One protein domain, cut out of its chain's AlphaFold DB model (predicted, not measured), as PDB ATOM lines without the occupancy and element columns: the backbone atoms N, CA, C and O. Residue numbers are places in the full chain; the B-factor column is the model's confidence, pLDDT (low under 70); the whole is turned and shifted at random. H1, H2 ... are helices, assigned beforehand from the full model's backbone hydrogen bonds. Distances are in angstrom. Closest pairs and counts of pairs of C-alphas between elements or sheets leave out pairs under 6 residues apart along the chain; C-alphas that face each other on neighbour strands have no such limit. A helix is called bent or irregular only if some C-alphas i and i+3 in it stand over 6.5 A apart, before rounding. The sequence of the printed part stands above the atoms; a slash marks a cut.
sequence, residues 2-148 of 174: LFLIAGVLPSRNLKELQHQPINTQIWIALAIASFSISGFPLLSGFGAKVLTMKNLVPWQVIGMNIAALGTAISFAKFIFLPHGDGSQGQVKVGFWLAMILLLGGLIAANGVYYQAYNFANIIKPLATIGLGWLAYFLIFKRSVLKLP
ATOM      1  N   LEU A   2      -3.689 -47.561 -28.527       84.62
ATOM      2  CA  LEU A   2      -3.941 -47.105 -27.143       84.62
ATOM      3  C   LEU A   2      -4.549 -48.161 -26.203       84.62
ATOM      4  O   LEU A   2      -4.049 -48.328 -25.098       84.62
ATOM      5  N   PHE A   3      -5.554 -48.923 -26.649       85.81
ATOM      6  CA  PHE A   3      -6.154 -49.990 -25.832       85.81
ATOM      7  C   PHE A   3      -5.167 -51.099 -25.440       85.81
ATOM      8  O   PHE A   3      -5.216 -51.590 -24.318       85.81
ATOM      9  N   LEU A   4      -4.245 -51.465 -26.336       85.25
ATOM     10  CA  LEU A   4      -3.217 -52.464 -26.030       85.25
ATOM     11  C   LEU A   4      -2.181 -51.901 -25.056       85.25
ATOM     12  O   LEU A   4      -1.780 -52.592 -24.128       85.25
ATOM     13  N   ILE A   5      -1.790 -50.634 -25.232       85.00
ATOM     14  CA  ILE A   5      -0.854 -49.947 -24.333       85.00
ATOM     15  C   ILE A   5      -1.449 -49.834 -22.925       85.00
ATOM     16  O   ILE A   5      -0.763 -50.120 -21.948       85.00
ATOM     17  N   ALA A   6      -2.741 -49.514 -22.808       83.00
ATOM     18  CA  ALA A   6      -3.446 -49.456 -21.528       83.00
ATOM     19  C   ALA A   6      -3.459 -50.796 -20.766       83.00
ATOM     20  O   ALA A   6      -3.620 -50.800 -19.547       83.00
ATOM     21  N   GLY A   7      -3.276 -51.926 -21.459       82.06
ATOM     22  CA  GLY A   7      -3.128 -53.249 -20.845       82.06
ATOM     23  C   GLY A   7      -1.738 -53.532 -20.264       82.06
ATOM     24  O   GLY A   7      -1.599 -54.471 -19.489       82.06
ATOM     25  N   VAL A   8      -0.727 -52.736 -20.627       83.12
ATOM     26  CA  VAL A   8       0.676 -52.892 -20.189       83.12
ATOM     27  C   VAL A   8       1.094 -51.780 -19.213       83.12
ATOM     28  O   VAL A   8       2.139 -51.875 -18.574       83.12
ATOM     29  N   LEU A   9       0.279 -50.730 -19.056       82.94
ATOM     30  CA  LEU A   9       0.526 -49.672 -18.076       82.94
ATOM     31  C   LEU A   9       0.485 -50.214 -16.630       82.94
ATOM     32  O   LEU A   9      -0.353 -51.059 -16.317       82.94
ATOM     33  N   PRO A  10       1.341 -49.693 -15.730       77.25
ATOM     34  CA  PRO A  10       1.492 -50.199 -14.361       77.25
ATOM     35  C   PRO A  10       0.266 -49.916 -13.485       77.25
ATOM     36  O   PRO A  10      -0.011 -50.652 -12.545       77.25
ATOM     37  N   SER A  11      -0.487 -48.864 -13.806       80.19
ATOM     38  CA  SER A  11      -1.751 -48.536 -13.157       80.19
ATOM     39  C   SER A  11      -2.740 -47.992 -14.182       80.19
ATOM     40  O   SER A  11      -2.357 -47.389 -15.184       80.19
ATOM     41  N   ARG A  12      -4.034 -48.190 -13.918       77.31
ATOM     42  CA  ARG A  12      -5.134 -47.544 -14.656       77.31
ATOM     43  C   ARG A  12      -5.499 -46.180 -14.071       77.31
ATOM     44  O   ARG A  12      -6.286 -45.443 -14.662       77.31
ATOM     45  N   ASN A  13      -4.946 -45.835 -12.910       78.94
ATOM     46  CA  ASN A  13      -5.176 -44.560 -12.264       78.94
ATOM     47  C   ASN A  13      -4.178 -43.524 -12.790       78.94
ATOM     48  O   ASN A  13      -2.982 -43.578 -12.505       78.94
ATOM     49  N   LEU A  14      -4.686 -42.532 -13.525       77.88
ATOM     50  CA  LEU A  14      -3.872 -41.442 -14.070       77.88
ATOM     51  C   LEU A  14      -3.093 -40.681 -12.990       77.88
ATOM     52  O   LEU A  14      -2.016 -40.173 -13.278       77.88
ATOM     53  N   LYS A  15      -3.607 -40.611 -11.756       74.88
ATOM     54  CA  LYS A  15      -2.900 -39.951 -10.649       74.88
ATOM     55  C   LYS A  15      -1.666 -40.733 -10.209       74.88
ATOM     56  O   LYS A  15      -0.645 -40.133  -9.915       74.88
ATOM     57  N   GLU A  16      -1.741 -42.060 -10.199       79.50
ATOM     58  CA  GLU A  16      -0.593 -42.915  -9.873       79.50
ATOM     59  C   GLU A  16       0.439 -42.899 -11.006       79.50
ATOM     60  O   GLU A  16       1.634 -42.764 -10.751       79.50
ATOM     61  N   LEU A  17      -0.025 -42.923 -12.261       78.69
ATOM     62  CA  LEU A  17       0.827 -42.811 -13.450       78.69
ATOM     63  C   LEU A  17       1.596 -41.481 -13.526       78.69
ATOM     64  O   LEU A  17       2.644 -41.419 -14.155       78.69
ATOM     65  N   GLN A  18       1.102 -40.413 -12.893       78.81
ATOM     66  CA  GLN A  18       1.816 -39.133 -12.802       78.81
ATOM     67  C   GLN A  18       2.980 -39.147 -11.803       78.81
ATOM     68  O   GLN A  18       3.820 -38.250 -11.851       78.81
ATOM     69  N   HIS A  19       3.035 -40.133 -10.906       79.31
ATOM     70  CA  HIS A  19       4.095 -40.273  -9.906       79.31
ATOM     71  C   HIS A  19       5.054 -41.432 -10.202       79.31
ATOM     72  O   HIS A  19       6.118 -41.502  -9.593       79.31
ATOM     73  N   GLN A  20       4.710 -42.319 -11.138       79.06
ATOM     74  CA  GLN A  20       5.542 -43.455 -11.529       79.06
ATOM     75  C   GLN A  20       6.099 -43.266 -12.946       79.06
ATOM     76  O   GLN A  20       5.312 -43.097 -13.879       79.06
ATOM     77  N   PRO A  21       7.429 -43.324 -13.146       78.12
ATOM     78  CA  PRO A  21       8.010 -43.214 -14.475       78.12
ATOM     79  C   PRO A  21       7.651 -44.433 -15.331       78.12
ATOM     80  O   PRO A  21       7.773 -45.583 -14.902       78.12
ATOM     81  N   ILE A  22       7.220 -44.174 -16.564       84.94
ATOM     82  CA  ILE A  22       6.921 -45.204 -17.566       84.94
ATOM     83  C   ILE A  22       8.178 -45.491 -18.386       84.94
ATOM     84  O   ILE A  22       8.953 -44.573 -18.662       84.94
ATOM     85  N   ASN A  23       8.363 -46.743 -18.817       86.50
ATOM     86  CA  ASN A  23       9.438 -47.092 -19.740       86.50
ATOM     87  C   ASN A  23       9.330 -46.241 -21.013       86.50
ATOM     88  O   ASN A  23       8.279 -46.193 -21.663       86.50
ATOM     89  N   THR A  24      10.434 -45.596 -21.385       84.38
ATOM     90  CA  THR A  24      10.520 -44.670 -22.520       84.38
ATOM     91  C   THR A  24       9.974 -45.263 -23.820       84.38
ATOM     92  O   THR A  24       9.304 -44.568 -24.580       84.38
ATOM     93  N   GLN A  25      10.177 -46.556 -24.076       85.31
ATOM     94  CA  GLN A  25       9.694 -47.205 -25.296       85.31
ATOM     95  C   GLN A  25       8.158 -47.293 -25.346       85.31
ATOM     96  O   GLN A  25       7.547 -47.005 -26.378       85.31
ATOM     97  N   ILE A  26       7.523 -47.645 -24.222       85.88
ATOM     98  CA  ILE A  26       6.057 -47.661 -24.098       85.88
ATOM     99  C   ILE A  26       5.517 -46.233 -24.184       85.88
ATOM    100  O   ILE A  26       4.503 -45.998 -24.843       85.88
ATOM    101  N   TRP A  27       6.204 -45.276 -23.554       88.81
ATOM    102  CA  TRP A  27       5.831 -43.867 -23.610       88.81
ATOM    103  C   TRP A  27       5.847 -43.328 -25.047       88.81
ATOM    104  O   TRP A  27       4.880 -42.689 -25.453       88.81
ATOM    105  N   ILE A  28       6.864 -43.653 -25.856       86.81
ATOM    106  CA  ILE A  28       6.914 -43.262 -27.276       86.81
ATOM    107  C   ILE A  28       5.702 -43.824 -28.031       86.81
ATOM    108  O   ILE A  28       5.016 -43.085 -28.739       86.81
ATOM    109  N   ALA A  29       5.388 -45.112 -27.857       88.00
ATOM    110  CA  ALA A  29       4.227 -45.725 -28.501       88.00
ATOM    111  C   ALA A  29       2.906 -45.064 -28.062       88.00
ATOM    112  O   ALA A  29       2.010 -44.836 -28.884       88.00
ATOM    113  N   LEU A  30       2.792 -44.713 -26.777       88.25
ATOM    114  CA  LEU A  30       1.638 -44.014 -26.213       88.25
ATOM    115  C   LEU A  30       1.506 -42.600 -26.779       88.25
ATOM    116  O   LEU A  30       0.401 -42.192 -27.143       88.25
ATOM    117  N   ALA A  31       2.617 -41.876 -26.888       88.00
ATOM    118  CA  ALA A  31       2.667 -40.538 -27.450       88.00
ATOM    119  C   ALA A  31       2.229 -40.560 -28.918       88.00
ATOM    120  O   ALA A  31       1.307 -39.832 -29.275       88.00
ATOM    121  N   ILE A  32       2.787 -41.448 -29.751       86.75
ATOM    122  CA  ILE A  32       2.412 -41.577 -31.173       86.75
ATOM    123  C   ILE A  32       0.917 -41.892 -31.318       86.75
ATOM    124  O   ILE A  32       0.216 -41.260 -32.111       86.75
ATOM    125  N   ALA A  33       0.396 -42.835 -30.531       87.06
ATOM    126  CA  ALA A  33      -1.025 -43.168 -30.565       87.06
ATOM    127  C   ALA A  33      -1.911 -41.980 -30.134       87.06
ATOM    128  O   ALA A  33      -2.942 -41.725 -30.757       87.06
ATOM    129  N   SER A  34      -1.488 -41.227 -29.115       86.75
ATOM    130  CA  SER A  34      -2.185 -40.032 -28.615       86.75
ATOM    131  C   SER A  34      -2.151 -38.872 -29.620       86.75
ATOM    132  O   SER A  34      -3.155 -38.182 -29.818       86.75
ATOM    133  N   PHE A  35      -1.024 -38.690 -30.311       85.38
ATOM    134  CA  PHE A  35      -0.875 -37.737 -31.409       85.38
ATOM    135  C   PHE A  35      -1.780 -38.083 -32.589       85.38
ATOM    136  O   PHE A  35      -2.399 -37.184 -33.159       85.38
ATOM    137  N   SER A  36      -1.915 -39.371 -32.919       85.38
ATOM    138  CA  SER A  36      -2.787 -39.824 -34.007       85.38
ATOM    139  C   SER A  36      -4.241 -39.427 -33.756       85.38
ATOM    140  O   SER A  36      -4.864 -38.802 -34.611       85.38
ATOM    141  N   ILE A  37      -4.765 -39.694 -32.553       84.69
ATOM    142  CA  ILE A  37      -6.151 -39.342 -32.197       84.69
ATOM    143  C   ILE A  37      -6.351 -37.824 -32.112       84.69
ATOM    144  O   ILE A  37      -7.391 -37.311 -32.521       84.69
ATOM    145  N   SER A  38      -5.342 -37.082 -31.648       83.19
ATOM    146  CA  SER A  38      -5.383 -35.610 -31.628       83.19
ATOM    147  C   SER A  38      -5.331 -34.984 -33.033       83.19
ATOM    148  O   SER A  38      -5.555 -33.781 -33.186       83.19
ATOM    149  N   GLY A  39      -5.066 -35.786 -34.072       77.38
ATOM    150  CA  GLY A  39      -4.989 -35.339 -35.461       77.38
ATOM    151  C   GLY A  39      -3.672 -34.642 -35.791       77.38
ATOM    152  O   GLY A  39      -3.675 -33.679 -36.558       77.38
ATOM    153  N   PHE A  40      -2.563 -35.086 -35.191       79.69
ATOM    154  CA  PHE A  40      -1.234 -34.566 -35.507       79.69
ATOM    155  C   PHE A  40      -0.895 -34.833 -36.986       79.69
ATOM    156  O   PHE A  40      -1.165 -35.939 -37.473       79.69
ATOM    157  N   PRO A  41      -0.313 -33.855 -37.707       66.62
ATOM    158  CA  PRO A  41       0.111 -34.045 -39.093       66.62
ATOM    159  C   PRO A  41       1.016 -35.277 -39.214       66.62
ATOM    160  O   PRO A  41       1.771 -35.561 -38.294       66.62
ATOM    161  N   LEU A  42       0.975 -35.990 -40.343       69.31
ATOM    162  CA  LEU A  42       1.718 -37.244 -40.606       69.31
ATOM    163  C   LEU A  42       1.070 -38.549 -40.112       69.31
ATOM    164  O   LEU A  42       1.476 -39.615 -40.574       69.31
ATOM    165  N   LEU A  43       0.010 -38.498 -39.304       77.69
ATOM    166  CA  LEU A  43      -0.726 -39.691 -38.858       77.69
ATOM    167  C   LEU A  43      -2.114 -39.761 -39.504       77.69
ATOM    168  O   LEU A  43      -2.716 -38.732 -39.800       77.69
ATOM    169  N   SER A  44      -2.658 -40.966 -39.703       75.62
ATOM    170  CA  SER A  44      -3.942 -41.150 -40.408       75.62
ATOM    171  C   SER A  44      -5.120 -40.390 -39.785       75.62
ATOM    172  O   SER A  44      -6.047 -40.008 -40.501       75.62
ATOM    173  N   GLY A  45      -5.066 -40.092 -38.481       74.75
ATOM    174  CA  GLY A  45      -6.062 -39.252 -37.814       74.75
ATOM    175  C   GLY A  45      -6.143 -37.825 -38.373       74.75
ATOM    176  O   GLY A  45      -7.224 -37.240 -38.399       74.75
ATOM    177  N   PHE A  46      -5.044 -37.279 -38.903       77.62
ATOM    178  CA  PHE A  46      -5.047 -36.000 -39.617       77.62
ATOM    179  C   PHE A  46      -5.814 -36.092 -40.939       77.62
ATOM    180  O   PHE A  46      -6.711 -35.283 -41.184       77.62
ATOM    181  N   GLY A  47      -5.509 -37.100 -41.764       73.56
ATOM    182  CA  GLY A  47      -6.189 -37.319 -43.043       73.56
ATOM    183  C   GLY A  47      -7.697 -37.501 -42.862       73.56
ATOM    184  O   GLY A  47      -8.486 -36.812 -43.508       73.56
ATOM    185  N   ALA A  48      -8.100 -38.342 -41.905       79.94
ATOM    186  CA  ALA A  48      -9.504 -38.564 -41.571       79.94
ATOM    187  C   ALA A  48     -10.214 -37.272 -41.127       79.94
ATOM    188  O   ALA A  48     -11.324 -36.979 -41.578       79.94
ATOM    189  N   LYS A  49      -9.562 -36.454 -40.291       77.88
ATOM    190  CA  LYS A  49     -10.111 -35.174 -39.827       77.88
ATOM    191  C   LYS A  49     -10.279 -34.174 -40.969       77.88
ATOM    192  O   LYS A  49     -11.332 -33.554 -41.076       77.88
ATOM    193  N   VAL A  50      -9.283 -34.045 -41.846       79.19
ATOM    194  CA  VAL A  50      -9.353 -33.151 -43.013       79.19
ATOM    195  C   VAL A  50     -10.473 -33.581 -43.963       79.19
ATOM    196  O   VAL A  50     -11.241 -32.734 -44.413       79.19
ATOM    197  N   LEU A  51     -10.605 -34.880 -44.242       79.38
ATOM    198  CA  LEU A  51     -11.677 -35.409 -45.092       79.38
ATOM    199  C   LEU A  51     -13.062 -35.184 -44.487       79.38
ATOM    200  O   LEU A  51     -13.986 -34.789 -45.193       79.38
ATOM    201  N   THR A  52     -13.195 -35.369 -43.175       81.06
ATOM    202  CA  THR A  52     -14.463 -35.132 -42.479       81.06
ATOM    203  C   THR A  52     -14.822 -33.650 -42.521       81.06
ATOM    204  O   THR A  52     -15.920 -33.301 -42.933       81.06
ATOM    205  N   MET A  53     -13.880 -32.758 -42.194       79.31
ATOM    206  CA  MET A  53     -14.125 -31.310 -42.157       79.31
ATOM    207  C   MET A  53     -14.518 -30.713 -43.513       79.31
ATOM    208  O   MET A  53     -15.228 -29.713 -43.534       79.31
ATOM    209  N   LYS A  54     -14.097 -31.315 -44.632       79.62
ATOM    210  CA  LYS A  54     -14.509 -30.885 -45.980       79.62
ATOM    211  C   LYS A  54     -15.998 -31.104 -46.262       79.62
ATOM    212  O   LYS A  54     -16.540 -30.414 -47.115       79.62
ATOM    213  N   ASN A  55     -16.635 -32.041 -45.564       83.56
ATOM    214  CA  ASN A  55     -18.034 -32.415 -45.776       83.56
ATOM    215  C   ASN A  55     -18.981 -31.843 -44.704       83.56
ATOM    216  O   ASN A  55     -20.169 -32.149 -44.712       83.56
ATOM    217  N   LEU A  56     -18.470 -31.035 -43.767       83.00
ATOM    218  CA  LEU A  56     -19.272 -30.442 -42.694       83.00
ATOM    219  C   LEU A  56     -19.840 -29.084 -43.105       83.00
ATOM    220  O   LEU A  56     -19.162 -28.269 -43.732       83.00
ATOM    221  N   VAL A  57     -21.063 -28.798 -42.655       86.44
ATOM    222  CA  VAL A  57     -21.637 -27.449 -42.759       86.44
ATOM    223  C   VAL A  57     -20.988 -26.497 -41.740       86.44
ATOM    224  O   VAL A  57     -20.519 -26.947 -40.690       86.44
ATOM    225  N   PRO A  58     -20.966 -25.171 -41.985       83.81
ATOM    226  CA  PRO A  58     -20.152 -24.227 -41.209       83.81
ATOM    227  C   PRO A  58     -20.368 -24.260 -39.688       83.81
ATOM    228  O   PRO A  58     -19.413 -24.126 -38.926       83.81
ATOM    229  N   TRP A  59     -21.598 -24.486 -39.224       86.62
ATOM    230  CA  TRP A  59     -21.888 -24.557 -37.789       86.62
ATOM    231  C   TRP A  59     -21.358 -25.851 -37.136       86.62
ATOM    232  O   TRP A  59     -20.901 -25.818 -35.993       86.62
ATOM    233  N   GLN A  60     -21.326 -26.975 -37.866       85.81
ATOM    234  CA  GLN A  60     -20.750 -28.242 -37.392       85.81
ATOM    235  C   GLN A  60     -19.227 -28.153 -37.255       85.81
ATOM    236  O   GLN A  60     -18.643 -28.779 -36.370       85.81
ATOM    237  N   VAL A  61     -18.576 -27.336 -38.090       83.94
ATOM    238  CA  VAL A  61     -17.128 -27.086 -38.011       83.94
ATOM    239  C   VAL A  61     -16.744 -26.502 -36.648       83.94
ATOM    240  O   VAL A  61     -15.710 -26.875 -36.094       83.94
ATOM    241  N   ILE A  62     -17.582 -25.634 -36.072       84.12
ATOM    242  CA  ILE A  62     -17.348 -25.049 -34.744       84.12
ATOM    243  C   ILE A  62     -17.359 -26.150 -33.676       84.12
ATOM    244  O   ILE A  62     -16.392 -26.280 -32.924       84.12
ATOM    245  N   GLY A  63     -18.402 -26.987 -33.657       87.88
ATOM    246  CA  GLY A  63     -18.510 -28.107 -32.718       87.88
ATOM    247  C   GLY A  63     -17.352 -29.100 -32.852       87.88
ATOM    248  O   GLY A  63     -16.749 -29.494 -31.855       87.88
ATOM    249  N   MET A  64     -16.966 -29.433 -34.085       87.00
ATOM    250  CA  MET A  64     -15.849 -30.339 -34.360       87.00
ATOM    251  C   MET A  64     -14.495 -29.761 -33.919       87.00
ATOM    252  O   MET A  64     -13.642 -30.494 -33.420       87.00
ATOM    253  N   ASN A  65     -14.279 -28.449 -34.053       86.56
ATOM    254  CA  ASN A  65     -13.065 -27.799 -33.555       86.56
ATOM    255  C   ASN A  65     -12.999 -27.797 -32.023       86.56
ATOM    256  O   ASN A  65     -11.929 -28.047 -31.467       86.56
ATOM    257  N   ILE A  66     -14.129 -27.580 -31.341       87.44
ATOM    258  CA  ILE A  66     -14.218 -27.691 -29.877       87.44
ATOM    259  C   ILE A  66     -13.920 -29.129 -29.440       87.44
ATOM    260  O   ILE A  66     -13.095 -29.339 -28.551       87.44
ATOM    261  N   ALA A  67     -14.525 -30.120 -30.100       87.56
ATOM    262  CA  ALA A  67     -14.254 -31.530 -29.838       87.56
ATOM    263  C   ALA A  67     -12.772 -31.864 -30.055       87.56
ATOM    264  O   ALA A  67     -12.141 -32.481 -29.202       87.56
ATOM    265  N   ALA A  68     -12.173 -31.384 -31.149       86.75
ATOM    266  CA  ALA A  68     -10.754 -31.576 -31.421       86.75
ATOM    267  C   ALA A  68      -9.843 -30.942 -30.360       86.75
ATOM    268  O   ALA A  68      -8.835 -31.544 -29.985       86.75
ATOM    269  N   LEU A  69     -10.189 -29.750 -29.869       87.62
ATOM    270  CA  LEU A  69      -9.475 -29.107 -28.770       87.62
ATOM    271  C   LEU A  69      -9.600 -29.933 -27.481       87.62
ATOM    272  O   LEU A  69      -8.597 -30.194 -26.823       87.62
ATOM    273  N   GLY A  70     -10.806 -30.409 -27.152       86.81
ATOM    274  CA  GLY A  70     -11.055 -31.287 -26.006       86.81
ATOM    275  C   GLY A  70     -10.270 -32.601 -26.076       86.81
ATOM    276  O   GLY A  70      -9.698 -33.036 -25.073       86.81
ATOM    277  N   THR A  71     -10.160 -33.191 -27.268       88.06
ATOM    278  CA  THR A  71      -9.312 -34.359 -27.537       88.06
ATOM    279  C   THR A  71      -7.845 -34.036 -27.267       88.06
ATOM    280  O   THR A  71      -7.202 -34.749 -26.498       88.06
ATOM    281  N   ALA A  72      -7.320 -32.930 -27.804       87.75
ATOM    282  CA  ALA A  72      -5.936 -32.523 -27.564       87.75
ATOM    283  C   ALA A  72      -5.642 -32.283 -26.071       87.75
ATOM    284  O   ALA A  72      -4.610 -32.729 -25.573       87.75
ATOM    285  N   ILE A  73      -6.561 -31.645 -25.336       87.94
ATOM    286  CA  ILE A  73      -6.449 -31.428 -23.881       87.94
ATOM    287  C   ILE A  73      -6.441 -32.765 -23.129       87.94
ATOM    288  O   ILE A  73      -5.631 -32.975 -22.225       87.94
ATOM    289  N   SER A  74      -7.346 -33.676 -23.486       86.56
ATOM    290  CA  SER A  74      -7.499 -34.963 -22.800       86.56
ATOM    291  C   SER A  74      -6.290 -35.867 -23.026       86.56
ATOM    292  O   SER A  74      -5.789 -36.472 -22.078       86.56
ATOM    293  N   PHE A  75      -5.774 -35.906 -24.259       87.56
ATOM    294  CA  PHE A  75      -4.617 -36.722 -24.622       87.56
ATOM    295  C   PHE A  75      -3.272 -36.112 -24.218       87.56
ATOM    296  O   PHE A  75      -2.307 -36.856 -24.033       87.56
ATOM    297  N   ALA A  76      -3.203 -34.802 -23.960       86.31
ATOM    298  CA  ALA A  76      -2.018 -34.168 -23.382       86.31
ATOM    299  C   ALA A  76      -1.602 -34.821 -22.051       86.31
ATOM    300  O   ALA A  76      -0.412 -34.965 -21.779       86.31
ATOM    301  N   LYS A  77      -2.570 -35.299 -21.252       85.69
ATOM    302  CA  LYS A  77      -2.309 -36.030 -20.000       85.69
ATOM    303  C   LYS A  77      -1.430 -37.258 -20.194       85.69
ATOM    304  O   LYS A  77      -0.626 -37.528 -19.314       85.69
ATOM    305  N   PHE A  78      -1.590 -37.973 -21.308       84.38
ATOM    306  CA  PHE A  78      -0.814 -39.171 -21.633       84.38
ATOM    307  C   PHE A  78       0.549 -38.832 -22.240       84.38
ATOM    308  O   PHE A  78       1.532 -39.509 -21.953       84.38
ATOM    309  N   ILE A  79       0.613 -37.767 -23.044       86.62
ATOM    310  CA  ILE A  79       1.854 -37.300 -23.676       86.62
ATOM    311  C   ILE A  79       2.831 -36.778 -22.614       86.62
ATOM    312  O   ILE A  79       4.010 -37.102 -22.652       86.62
ATOM    313  N   PHE A  80       2.349 -36.026 -21.622       85.69
ATOM    314  CA  PHE A  80       3.187 -35.426 -20.575       85.69
ATOM    315  C   PHE A  80       3.319 -36.288 -19.306       85.69
ATOM    316  O   PHE A  80       3.535 -35.748 -18.219       85.69
ATOM    317  N   LEU A  81       3.166 -37.614 -19.415       84.88
ATOM    318  CA  LEU A  81       3.474 -38.525 -18.307       84.88
ATOM    319  C   LEU A  81       4.989 -38.588 -18.061       84.88
ATOM    320  O   LEU A  81       5.757 -38.537 -19.026       84.88
ATOM    321  N   PRO A  82       5.434 -38.716 -16.796       82.38
ATOM    322  CA  PRO A  82       6.846 -38.902 -16.494       82.38
ATOM    323  C   PRO A  82       7.349 -40.205 -17.126       82.38
ATOM    324  O   PRO A  82       6.739 -41.266 -16.986       82.38
ATOM    325  N   HIS A  83       8.481 -40.125 -17.816       82.56
ATOM    326  CA  HIS A  83       9.143 -41.257 -18.455       82.56
ATOM    327  C   HIS A  83      10.569 -41.399 -17.915       82.56
ATOM    328  O   HIS A  83      11.221 -40.408 -17.587       82.56
ATOM    329  N   GLY A  84      11.063 -42.628 -17.831       77.00
ATOM    330  CA  GLY A  84      12.421 -42.921 -17.380       77.00
ATOM    331  C   GLY A  84      12.711 -44.416 -17.405       77.00
ATOM    332  O   GLY A  84      11.886 -45.202 -17.875       77.00
ATOM    333  N   ASP A  85      13.852 -44.810 -16.840       66.38
ATOM    334  CA  ASP A  85      14.238 -46.217 -16.644       66.38
ATOM    335  C   ASP A  85      13.452 -46.848 -15.482       66.38
ATOM    336  O   ASP A  85      13.994 -47.425 -14.541       66.38
ATOM    337  N   GLY A  86      12.128 -46.689 -15.520       58.47
ATOM    338  CA  GLY A  86      11.212 -47.379 -14.633       58.47
ATOM    339  C   GLY A  86      11.260 -48.871 -14.933       58.47
ATOM    340  O   GLY A  86      11.182 -49.283 -16.092       58.47
ATOM    341  N   SER A  87      11.364 -49.674 -13.879       55.44
ATOM    342  CA  SER A  87      11.406 -51.140 -13.862       55.44
ATOM    343  C   SER A  87      10.088 -51.792 -14.309       55.44
ATOM    344  O   SER A  87       9.557 -52.694 -13.665       55.44
ATOM    345  N   GLN A  88       9.525 -51.347 -15.431       63.84
ATOM    346  CA  GLN A  88       8.482 -52.088 -16.121       63.84
ATOM    347  C   GLN A  88       9.138 -53.343 -16.690       63.84
ATOM    348  O   GLN A  88      10.053 -53.259 -17.512       63.84
ATOM    349  N   GLY A  89       8.708 -54.502 -16.185       62.31
ATOM    350  CA  GLY A  89       9.196 -55.807 -16.619       62.31
ATOM    351  C   GLY A  89       9.164 -55.948 -18.141       62.31
ATOM    352  O   GLY A  89       8.385 -55.282 -18.825       62.31
ATOM    353  N   GLN A  90      10.036 -56.808 -18.671       66.25
ATOM    354  CA  GLN A  90      10.211 -56.981 -20.112       66.25
ATOM    355  C   GLN A  90       8.862 -57.190 -20.811       66.25
ATOM    356  O   GLN A  90       8.136 -58.157 -20.560       66.25
ATOM    357  N   VAL A  91       8.517 -56.251 -21.689       76.88
ATOM    358  CA  VAL A  91       7.278 -56.295 -22.459       76.88
ATOM    359  C   VAL A  91       7.354 -57.463 -23.436       76.88
ATOM    360  O   VAL A  91       8.353 -57.637 -24.133       76.88
ATOM    361  N   LYS A  92       6.287 -58.265 -23.514       84.88
ATOM    362  CA  LYS A  92       6.241 -59.435 -24.402       84.88
ATOM    363  C   LYS A  92       6.480 -59.028 -25.860       84.88
ATOM    364  O   LYS A  92       5.877 -58.076 -26.348       84.88
ATOM    365  N   VAL A  93       7.258 -59.821 -26.594       85.38
ATOM    366  CA  VAL A  93       7.544 -59.600 -28.028       85.38
ATOM    367  C   VAL A  93       6.260 -59.486 -28.866       85.38
ATOM    368  O   VAL A  93       6.169 -58.642 -29.754       85.38
ATOM    369  N   GLY A  94       5.221 -60.265 -28.538       86.75
ATOM    370  CA  GLY A  94       3.926 -60.199 -29.228       86.75
ATOM    371  C   GLY A  94       3.237 -58.830 -29.141       86.75
ATOM    372  O   GLY A  94       2.577 -58.413 -30.090       86.75
ATOM    373  N   PHE A  95       3.437 -58.088 -28.046       87.69
ATOM    374  CA  PHE A  95       2.938 -56.716 -27.934       87.69
ATOM    375  C   PHE A  95       3.642 -55.791 -28.932       87.69
ATOM    376  O   PHE A  95       2.984 -54.994 -29.598       87.69
ATOM    377  N   TRP A  96       4.961 -55.925 -29.080       88.19
ATOM    378  CA  TRP A  96       5.743 -55.116 -30.014       88.19
ATOM    379  C   TRP A  96       5.383 -55.388 -31.472       88.19
ATOM    380  O   TRP A  96       5.232 -54.439 -32.236       88.19
ATOM    381  N   LEU A  97       5.142 -56.649 -31.841       90.25
ATOM    382  CA  LEU A  97       4.627 -56.994 -33.171       90.25
ATOM    383  C   LEU A  97       3.279 -56.316 -33.446       90.25
ATOM    384  O   LEU A  97       3.098 -55.697 -34.495       90.25
ATOM    385  N   ALA A  98       2.355 -56.360 -32.481       89.94
ATOM    386  CA  ALA A  98       1.073 -55.672 -32.600       89.94
ATOM    387  C   ALA A  98       1.234 -54.141 -32.678       89.94
ATOM    388  O   ALA A  98       0.521 -53.487 -33.436       89.94
ATOM    389  N   MET A  99       2.170 -53.549 -31.928       89.31
ATOM    390  CA  MET A  99       2.459 -52.111 -31.991       89.31
ATOM    391  C   MET A  99       3.044 -51.691 -33.331       89.31
ATOM    392  O   MET A  99       2.584 -50.696 -33.882       89.31
ATOM    393  N   ILE A 100       3.996 -52.443 -33.878       89.69
ATOM    394  CA  ILE A 100       4.582 -52.155 -35.192       89.69
ATOM    395  C   ILE A 100       3.507 -52.239 -36.275       89.69
ATOM    396  O   ILE A 100       3.391 -51.320 -37.079       89.69
ATOM    397  N   LEU A 101       2.672 -53.282 -36.254       91.81
ATOM    398  CA  LEU A 101       1.562 -53.425 -37.195       91.81
ATOM    399  C   LEU A 101       0.587 -52.240 -37.096       91.81
ATOM    400  O   LEU A 101       0.234 -51.629 -38.102       91.81
ATOM    401  N   LEU A 102       0.160 -51.894 -35.877       89.00
ATOM    402  CA  LEU A 102      -0.860 -50.869 -35.663       89.00
ATOM    403  C   LEU A 102      -0.335 -49.456 -35.912       89.00
ATOM    404  O   LEU A 102      -1.014 -48.676 -36.570       89.00
ATOM    405  N   LEU A 103       0.843 -49.103 -35.396       87.38
ATOM    406  CA  LEU A 103       1.435 -47.779 -35.606       87.38
ATOM    407  C   LEU A 103       1.974 -47.629 -37.031       87.38
ATOM    408  O   LEU A 103       1.769 -46.586 -37.647       87.38
ATOM    409  N   GLY A 104       2.585 -48.679 -37.583       85.44
ATOM    410  CA  GLY A 104       3.021 -48.717 -38.978       85.44
ATOM    411  C   GLY A 104       1.849 -48.541 -39.943       85.44
ATOM    412  O   GLY A 104       1.936 -47.736 -40.868       85.44
ATOM    413  N   GLY A 105       0.712 -49.188 -39.668       84.75
ATOM    414  CA  GLY A 105      -0.525 -48.991 -40.423       84.75
ATOM    415  C   GLY A 105      -1.029 -47.543 -40.407       84.75
ATOM    416  O   GLY A 105      -1.461 -47.042 -41.444       84.75
ATOM    417  N   LEU A 106      -0.926 -46.832 -39.274       82.50
ATOM    418  CA  LEU A 106      -1.324 -45.416 -39.184       82.50
ATOM    419  C   LEU A 106      -0.486 -44.513 -40.096       82.50
ATOM    420  O   LEU A 106      -1.018 -43.569 -40.679       82.50
ATOM    421  N   ILE A 107       0.815 -44.790 -40.202       81.56
ATOM    422  CA  ILE A 107       1.739 -44.024 -41.045       81.56
ATOM    423  C   ILE A 107       1.510 -44.380 -42.517       81.56
ATOM    424  O   ILE A 107       1.328 -43.488 -43.344       81.56
ATOM    425  N   ALA A 108       1.441 -45.676 -42.839       82.56
ATOM    426  CA  ALA A 108       1.230 -46.167 -44.199       82.56
ATOM    427  C   ALA A 108      -0.090 -45.654 -44.799       82.56
ATOM    428  O   ALA A 108      -0.101 -45.148 -45.918       82.56
ATOM    429  N   ALA A 109      -1.185 -45.699 -44.031       77.56
ATOM    430  CA  ALA A 109      -2.487 -45.199 -44.468       77.56
ATOM    431  C   ALA A 109      -2.474 -43.692 -44.776       77.56
ATOM    432  O   ALA A 109      -3.203 -43.226 -45.648       77.56
ATOM    433  N   ASN A 110      -1.637 -42.920 -44.081       71.38
ATOM    434  CA  ASN A 110      -1.542 -41.482 -44.294       71.38
ATOM    435  C   ASN A 110      -0.621 -41.105 -45.470       71.38
ATOM    436  O   ASN A 110      -0.839 -40.078 -46.112       71.38
ATOM    437  N   GLY A 111       0.372 -41.944 -45.790       65.62
ATOM    438  CA  GLY A 111       1.290 -41.748 -46.921       65.62
ATOM    439  C   GLY A 111       0.622 -41.794 -48.302       65.62
ATOM    440  O   GLY A 111       1.198 -41.322 -49.274       65.62
ATOM    441  N   VAL A 112      -0.606 -42.311 -48.399       63.28
ATOM    442  CA  VAL A 112      -1.367 -42.392 -49.659       63.28
ATOM    443  C   VAL A 112      -2.060 -41.062 -50.001       63.28
ATOM    444  O   VAL A 112      -2.387 -40.812 -51.159       63.28
ATOM    445  N   TYR A 113      -2.249 -40.161 -49.026       64.12
ATOM    446  CA  TYR A 113      -3.085 -38.962 -49.179       64.12
ATOM    447  C   TYR A 113      -2.287 -37.647 -49.176       64.12
ATOM    448  O   TYR A 113      -2.488 -36.761 -48.343       64.12
ATOM    449  N   TYR A 114      -1.407 -37.474 -50.169       60.22
ATOM    450  CA  TYR A 114      -0.607 -36.249 -50.358       60.22
ATOM    451  C   TYR A 114      -1.459 -34.970 -50.464       60.22
ATOM    452  O   TYR A 114      -1.039 -33.899 -50.033       60.22
ATOM    453  N   GLN A 115      -2.704 -35.079 -50.936       61.25
ATOM    454  CA  GLN A 115      -3.645 -33.959 -51.063       61.25
ATOM    455  C   GLN A 115      -4.127 -33.372 -49.719       61.25
ATOM    456  O   GLN A 115      -4.723 -32.292 -49.693       61.25
ATOM    457  N   ALA A 116      -3.893 -34.059 -48.594       60.72
ATOM    458  CA  ALA A 116      -4.185 -33.529 -47.261       60.72
ATOM    459  C   ALA A 116      -3.117 -32.525 -46.775       60.72
ATOM    460  O   ALA A 116      -3.406 -31.695 -45.909       60.72
ATOM    461  N   TYR A 117      -1.914 -32.544 -47.361       60.28
ATOM    462  CA  TYR A 117      -0.758 -31.742 -46.949       60.28
ATOM    463  C   TYR A 117      -0.736 -30.359 -47.604       60.28
ATOM    464  O   TYR A 117       0.185 -30.000 -48.330       60.28
ATOM    465  N   ASN A 118      -1.756 -29.551 -47.329       68.69
ATOM    466  CA  ASN A 118      -1.671 -28.118 -47.596       68.69
ATOM    467  C   ASN A 118      -1.117 -27.407 -46.349       68.69
ATOM    468  O   ASN A 118      -1.517 -27.745 -45.234       68.69
ATOM    469  N   PHE A 119      -0.248 -26.405 -46.511       68.69
ATOM    470  CA  PHE A 119       0.329 -25.628 -45.402       68.69
ATOM    471  C   PHE A 119      -0.746 -25.109 -44.433       68.69
ATOM    472  O   PHE A 119      -0.613 -25.241 -43.215       68.69
ATOM    473  N   ALA A 120      -1.870 -24.621 -44.968       68.56
ATOM    474  CA  ALA A 120      -3.009 -24.165 -44.167       68.56
ATOM    475  C   ALA A 120      -3.694 -25.297 -43.373       68.56
ATOM    476  O   ALA A 120      -4.192 -25.072 -42.268       68.56
ATOM    477  N   ASN A 121      -3.710 -26.517 -43.918       73.06
ATOM    478  CA  ASN A 121      -4.309 -27.684 -43.272       73.06
ATOM    479  C   ASN A 121      -3.398 -28.293 -42.212       73.06
ATOM    480  O   ASN A 121      -3.917 -28.935 -41.315       73.06
ATOM    481  N   ILE A 122      -2.083 -28.077 -42.279       76.75
ATOM    482  CA  ILE A 122      -1.112 -28.541 -41.278       76.75
ATOM    483  C   ILE A 122      -1.080 -27.590 -40.079       76.75
ATOM    484  O   ILE A 122      -1.108 -28.031 -38.929       76.75
ATOM    485  N   ILE A 123      -1.066 -26.277 -40.336       80.94
ATOM    486  CA  ILE A 123      -0.870 -25.283 -39.277       80.94
ATOM    487  C   ILE A 123      -2.081 -25.168 -38.344       80.94
ATOM    488  O   ILE A 123      -1.912 -25.008 -37.138       80.94
ATOM    489  N   LYS A 124      -3.306 -25.317 -38.869       79.88
ATOM    490  CA  LYS A 124      -4.544 -25.226 -38.076       79.88
ATOM    491  C   LYS A 124      -4.637 -26.322 -36.993       79.88
ATOM    492  O   LYS A 124      -4.834 -25.976 -35.826       79.88
ATOM    493  N   PRO A 125      -4.475 -27.625 -37.304       80.88
ATOM    494  CA  PRO A 125      -4.431 -28.678 -36.292       80.88
ATOM    495  C   PRO A 125      -3.257 -28.526 -35.334       80.88
ATOM    496  O   PRO A 125      -3.445 -28.734 -34.141       80.88
ATOM    497  N   LEU A 126      -2.087 -28.097 -35.817       84.44
ATOM    498  CA  LEU A 126      -0.929 -27.880 -34.952       84.44
ATOM    499  C   LEU A 126      -1.189 -26.767 -33.925       84.44
ATOM    500  O   LEU A 126      -0.926 -26.953 -32.739       84.44
ATOM    501  N   ALA A 127      -1.805 -25.660 -34.351       85.81
ATOM    502  CA  ALA A 127      -2.252 -24.593 -33.459       85.81
ATOM    503  C   ALA A 127      -3.321 -25.082 -32.467       85.81
ATOM    504  O   ALA A 127      -3.270 -24.734 -31.292       85.81
ATOM    505  N   THR A 128      -4.251 -25.938 -32.906       85.62
ATOM    506  CA  THR A 128      -5.283 -26.526 -32.028       85.62
ATOM    507  C   THR A 128      -4.660 -27.423 -30.957       85.62
ATOM    508  O   THR A 128      -5.039 -27.345 -29.791       85.62
ATOM    509  N   ILE A 129      -3.682 -28.252 -31.332       86.12
ATOM    510  CA  ILE A 129      -2.951 -29.116 -30.398       86.12
ATOM    511  C   ILE A 129      -2.143 -28.262 -29.418       86.12
ATOM    512  O   ILE A 129      -2.231 -28.484 -28.214       86.12
ATOM    513  N   GLY A 130      -1.429 -27.247 -29.913       86.12
ATOM    514  CA  GLY A 130      -0.680 -26.307 -29.078       86.12
ATOM    515  C   GLY A 130      -1.570 -25.568 -28.074       86.12
ATOM    516  O   GLY A 130      -1.249 -25.517 -26.889       86.12
ATOM    517  N   LEU A 131      -2.732 -25.074 -28.512       88.50
ATOM    518  CA  LEU A 131      -3.740 -24.481 -27.627       88.50
ATOM    519  C   LEU A 131      -4.262 -25.489 -26.601       88.50
ATOM    520  O   LEU A 131      -4.399 -25.152 -25.427       88.50
ATOM    521  N   GLY A 132      -4.511 -26.734 -27.014       86.12
ATOM    522  CA  GLY A 132      -4.936 -27.800 -26.111       86.12
ATOM    523  C   GLY A 132      -3.886 -28.121 -25.047       86.12
ATOM    524  O   GLY A 132      -4.222 -28.318 -23.882       86.12
ATOM    525  N   TRP A 133      -2.604 -28.102 -25.407       88.44
ATOM    526  CA  TRP A 133      -1.503 -28.277 -24.462       88.44
ATOM    527  C   TRP A 133      -1.384 -27.112 -23.485       88.44
ATOM    528  O   TRP A 133      -1.245 -27.344 -22.286       88.44
ATOM    529  N   LEU A 134      -1.494 -25.871 -23.966       87.69
ATOM    530  CA  LEU A 134      -1.501 -24.687 -23.104       87.69
ATOM    531  C   LEU A 134      -2.665 -24.730 -22.111       87.69
ATOM    532  O   LEU A 134      -2.457 -24.578 -20.907       87.69
ATOM    533  N   ALA A 135      -3.875 -25.018 -22.593       86.31
ATOM    534  CA  ALA A 135      -5.043 -25.196 -21.739       86.31
ATOM    535  C   ALA A 135      -4.818 -26.327 -20.725       86.31
ATOM    536  O   ALA A 135      -5.126 -26.169 -19.541       86.31
ATOM    537  N   TYR A 136      -4.225 -27.446 -21.159       85.06
ATOM    538  CA  TYR A 136      -3.878 -28.545 -20.271       85.06
ATOM    539  C   TYR A 136      -2.945 -28.100 -19.141       85.06
ATOM    540  O   TYR A 136      -3.285 -28.295 -17.975       85.06
ATOM    541  N   PHE A 137      -1.813 -27.466 -19.448       83.94
ATOM    542  CA  PHE A 137      -0.849 -27.035 -18.434       83.94
ATOM    543  C   PHE A 137      -1.402 -25.977 -17.475       83.94
ATOM    544  O   PHE A 137      -1.127 -26.059 -16.277       83.94
ATOM    545  N   LEU A 138      -2.182 -25.013 -17.979       83.12
ATOM    546  CA  LEU A 138      -2.678 -23.884 -17.186       83.12
ATOM    547  C   LEU A 138      -3.894 -24.239 -16.322       83.12
ATOM    548  O   LEU A 138      -3.980 -23.797 -15.179       83.12
ATOM    549  N   ILE A 139      -4.829 -25.036 -16.849       80.69
ATOM    550  CA  ILE A 139      -6.155 -25.231 -16.239       80.69
ATOM    551  C   ILE A 139      -6.365 -26.693 -15.835       80.69
ATOM    552  O   ILE A 139      -6.684 -26.999 -14.682       80.69
ATOM    553  N   PHE A 140      -6.173 -27.631 -16.765       78.62
ATOM    554  CA  PHE A 140      -6.617 -29.019 -16.572       78.62
ATOM    555  C   PHE A 140      -5.611 -29.912 -15.838       78.62
ATOM    556  O   PHE A 140      -6.011 -30.941 -15.299       78.62
ATOM    557  N   LYS A 141      -4.329 -29.535 -15.763       75.94
ATOM    558  CA  LYS A 141      -3.308 -30.267 -15.000       75.94
ATOM    559  C   LYS A 141      -3.611 -30.250 -13.501       75.94
ATOM    560  O   LYS A 141      -3.339 -31.227 -12.814       75.94
ATOM    561  N   ARG A 142      -4.201 -29.157 -13.001       68.88
ATOM    562  CA  ARG A 142      -4.607 -28.999 -11.592       68.88
ATOM    563  C   ARG A 142      -6.068 -29.383 -11.331       68.88
ATOM    564  O   ARG A 142      -6.437 -29.585 -10.179       68.88
ATOM    565  N   SER A 143      -6.886 -29.522 -12.376       65.88
ATOM    566  CA  SER A 143      -8.329 -29.754 -12.248       65.88
ATOM    567  C   SER A 143      -8.695 -31.233 -12.408       65.88
ATOM    568  O   SER A 143      -8.524 -31.828 -13.474       65.88
ATOM    569  N   VAL A 144      -9.270 -31.832 -11.360       61.56
ATOM    570  CA  VAL A 144      -9.838 -33.190 -11.409       61.56
ATOM    571  C   VAL A 144     -11.278 -33.099 -11.914       61.56
ATOM    572  O   VAL A 144     -12.230 -33.194 -11.144       61.56
ATOM    573  N   LEU A 145     -11.441 -32.888 -13.218       61.25
ATOM    574  CA  LEU A 145     -12.754 -32.974 -13.856       61.25
ATOM    575  C   LEU A 145     -13.221 -34.430 -13.844       61.25
ATOM    576  O   LEU A 145     -12.721 -35.263 -14.600       61.25
ATOM    577  N   LYS A 146     -14.155 -34.735 -12.943       63.69
ATOM    578  CA  LYS A 146     -14.906 -35.988 -12.945       63.69
ATOM    579  C   LYS A 146     -16.105 -35.789 -13.869       63.69
ATOM    580  O   LYS A 146     -17.072 -35.144 -13.477       63.69
ATOM    581  N   LEU A 147     -16.017 -36.290 -15.097       63.00
ATOM    582  CA  LEU A 147     -17.182 -36.369 -15.974       63.00
ATOM    583  C   LEU A 147     -18.202 -37.355 -15.370       63.00
ATOM    584  O   LEU A 147     -17.792 -38.367 -14.786       63.00
ATOM    585  N   PRO A 148     -19.508 -37.056 -15.444       70.94
ATOM    586  CA  PRO A 148     -20.542 -37.941 -14.926       70.94
ATOM    587  C   PRO A 148     -20.551 -39.251 -15.719       70.94
ATOM    588  O   PRO A 148     -20.759 -39.254 -16.929       70.94
TER     589      PRO A 148
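This is residues 2 to 148 of the 174 residues of the protein "Cation:proton antiporter" of Moorea sp. SIO3B2 (UniProt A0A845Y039). The long helix H5 runs side by side, in part, with a broken row of two helices, H3 and then H4, while H6 slants along the other side of that row and the long helix H7 crosses H5 at a steep angle. The short helix H1 packs on H3, and the four-residue H2 lies near one end, touching no helix. The printed part has 147 residues, 98 of them in seven named helices, H1 to H7 in order along the chain, with no named strand: the class is all helix. The whole is compact, with a radius of gyration of the C-alphas of 16.4 A, and spans 48 by 37 by 27 A.

H5, residues 58 to 79, is 31.0 A long from C-alpha 58 at (-20.152, -24.227, -41.209) to C-alpha 79 at (1.854, -37.300, -23.676). H7, residues 119 to 140, measures 29.8 A and ends at C-alpha 140, (-6.617, -29.019, -16.572); it is neither bent nor irregular, but only just: C-alphas 137 and 140 are 6.4 A apart. H6 is residues 93 to 111, 26.7 A; H3 residues 24 to 38, 20.4 A; H4 residues 44 to 54, 15.8 A. H1 is residues 2 to 6, beginning at C-alpha 2, (-3.941, -47.105, -27.143), and H2 is residues 14 to 17.

H5 touches H7 with residues 68 to 77 alone, at a steep tilt of 57 degrees, the same way; the closest C-alphas, of Ile 73 and Gly 132, are 4.5 A apart. H5 touches H3, the hub, at a shallow tilt of 8 degrees, opposite ways, with C-alphas 31 and 79 closest at 5.0 A. H3, H4 and H6 form a bundle, three helices in touch with one another. H3 and H4 touch only at the corner, Ser 36 to Gly 45, C-alphas 5.1 A apart. H6 touches H3 with residues 99 to 106 alone, C-alphas 33 and 103 closest at 7.3 A, at 35.2 degrees, only just steep. H6 touches H4 with residues 106 to 110 alone, C-alphas 44 and 110 closest at 4.6 A. H1 touches H3, C-alphas 2 and 33 closest at 6.0 A. Every O i to N i+4 pair is within hydrogen-bond range in H1, H3 and H4, against 14 of 18 in H5, 14 of 15 in H6 and 16 of 18 in H7; H2 is too short for such a pair.

The C-alphas farthest apart, of Val 57 and Ser 87, are 49.9 A apart. The printed part has no cut. The link from H5 to H6, residues 80 to 92, is long; in it residues 83 to 84 pair with residues 22 to 23, parallel. The mean pLDDT of the printed part is 80.2, and residues 41 to 42, 85 to 90, 111 to 120 and 142 to 147 are under 70.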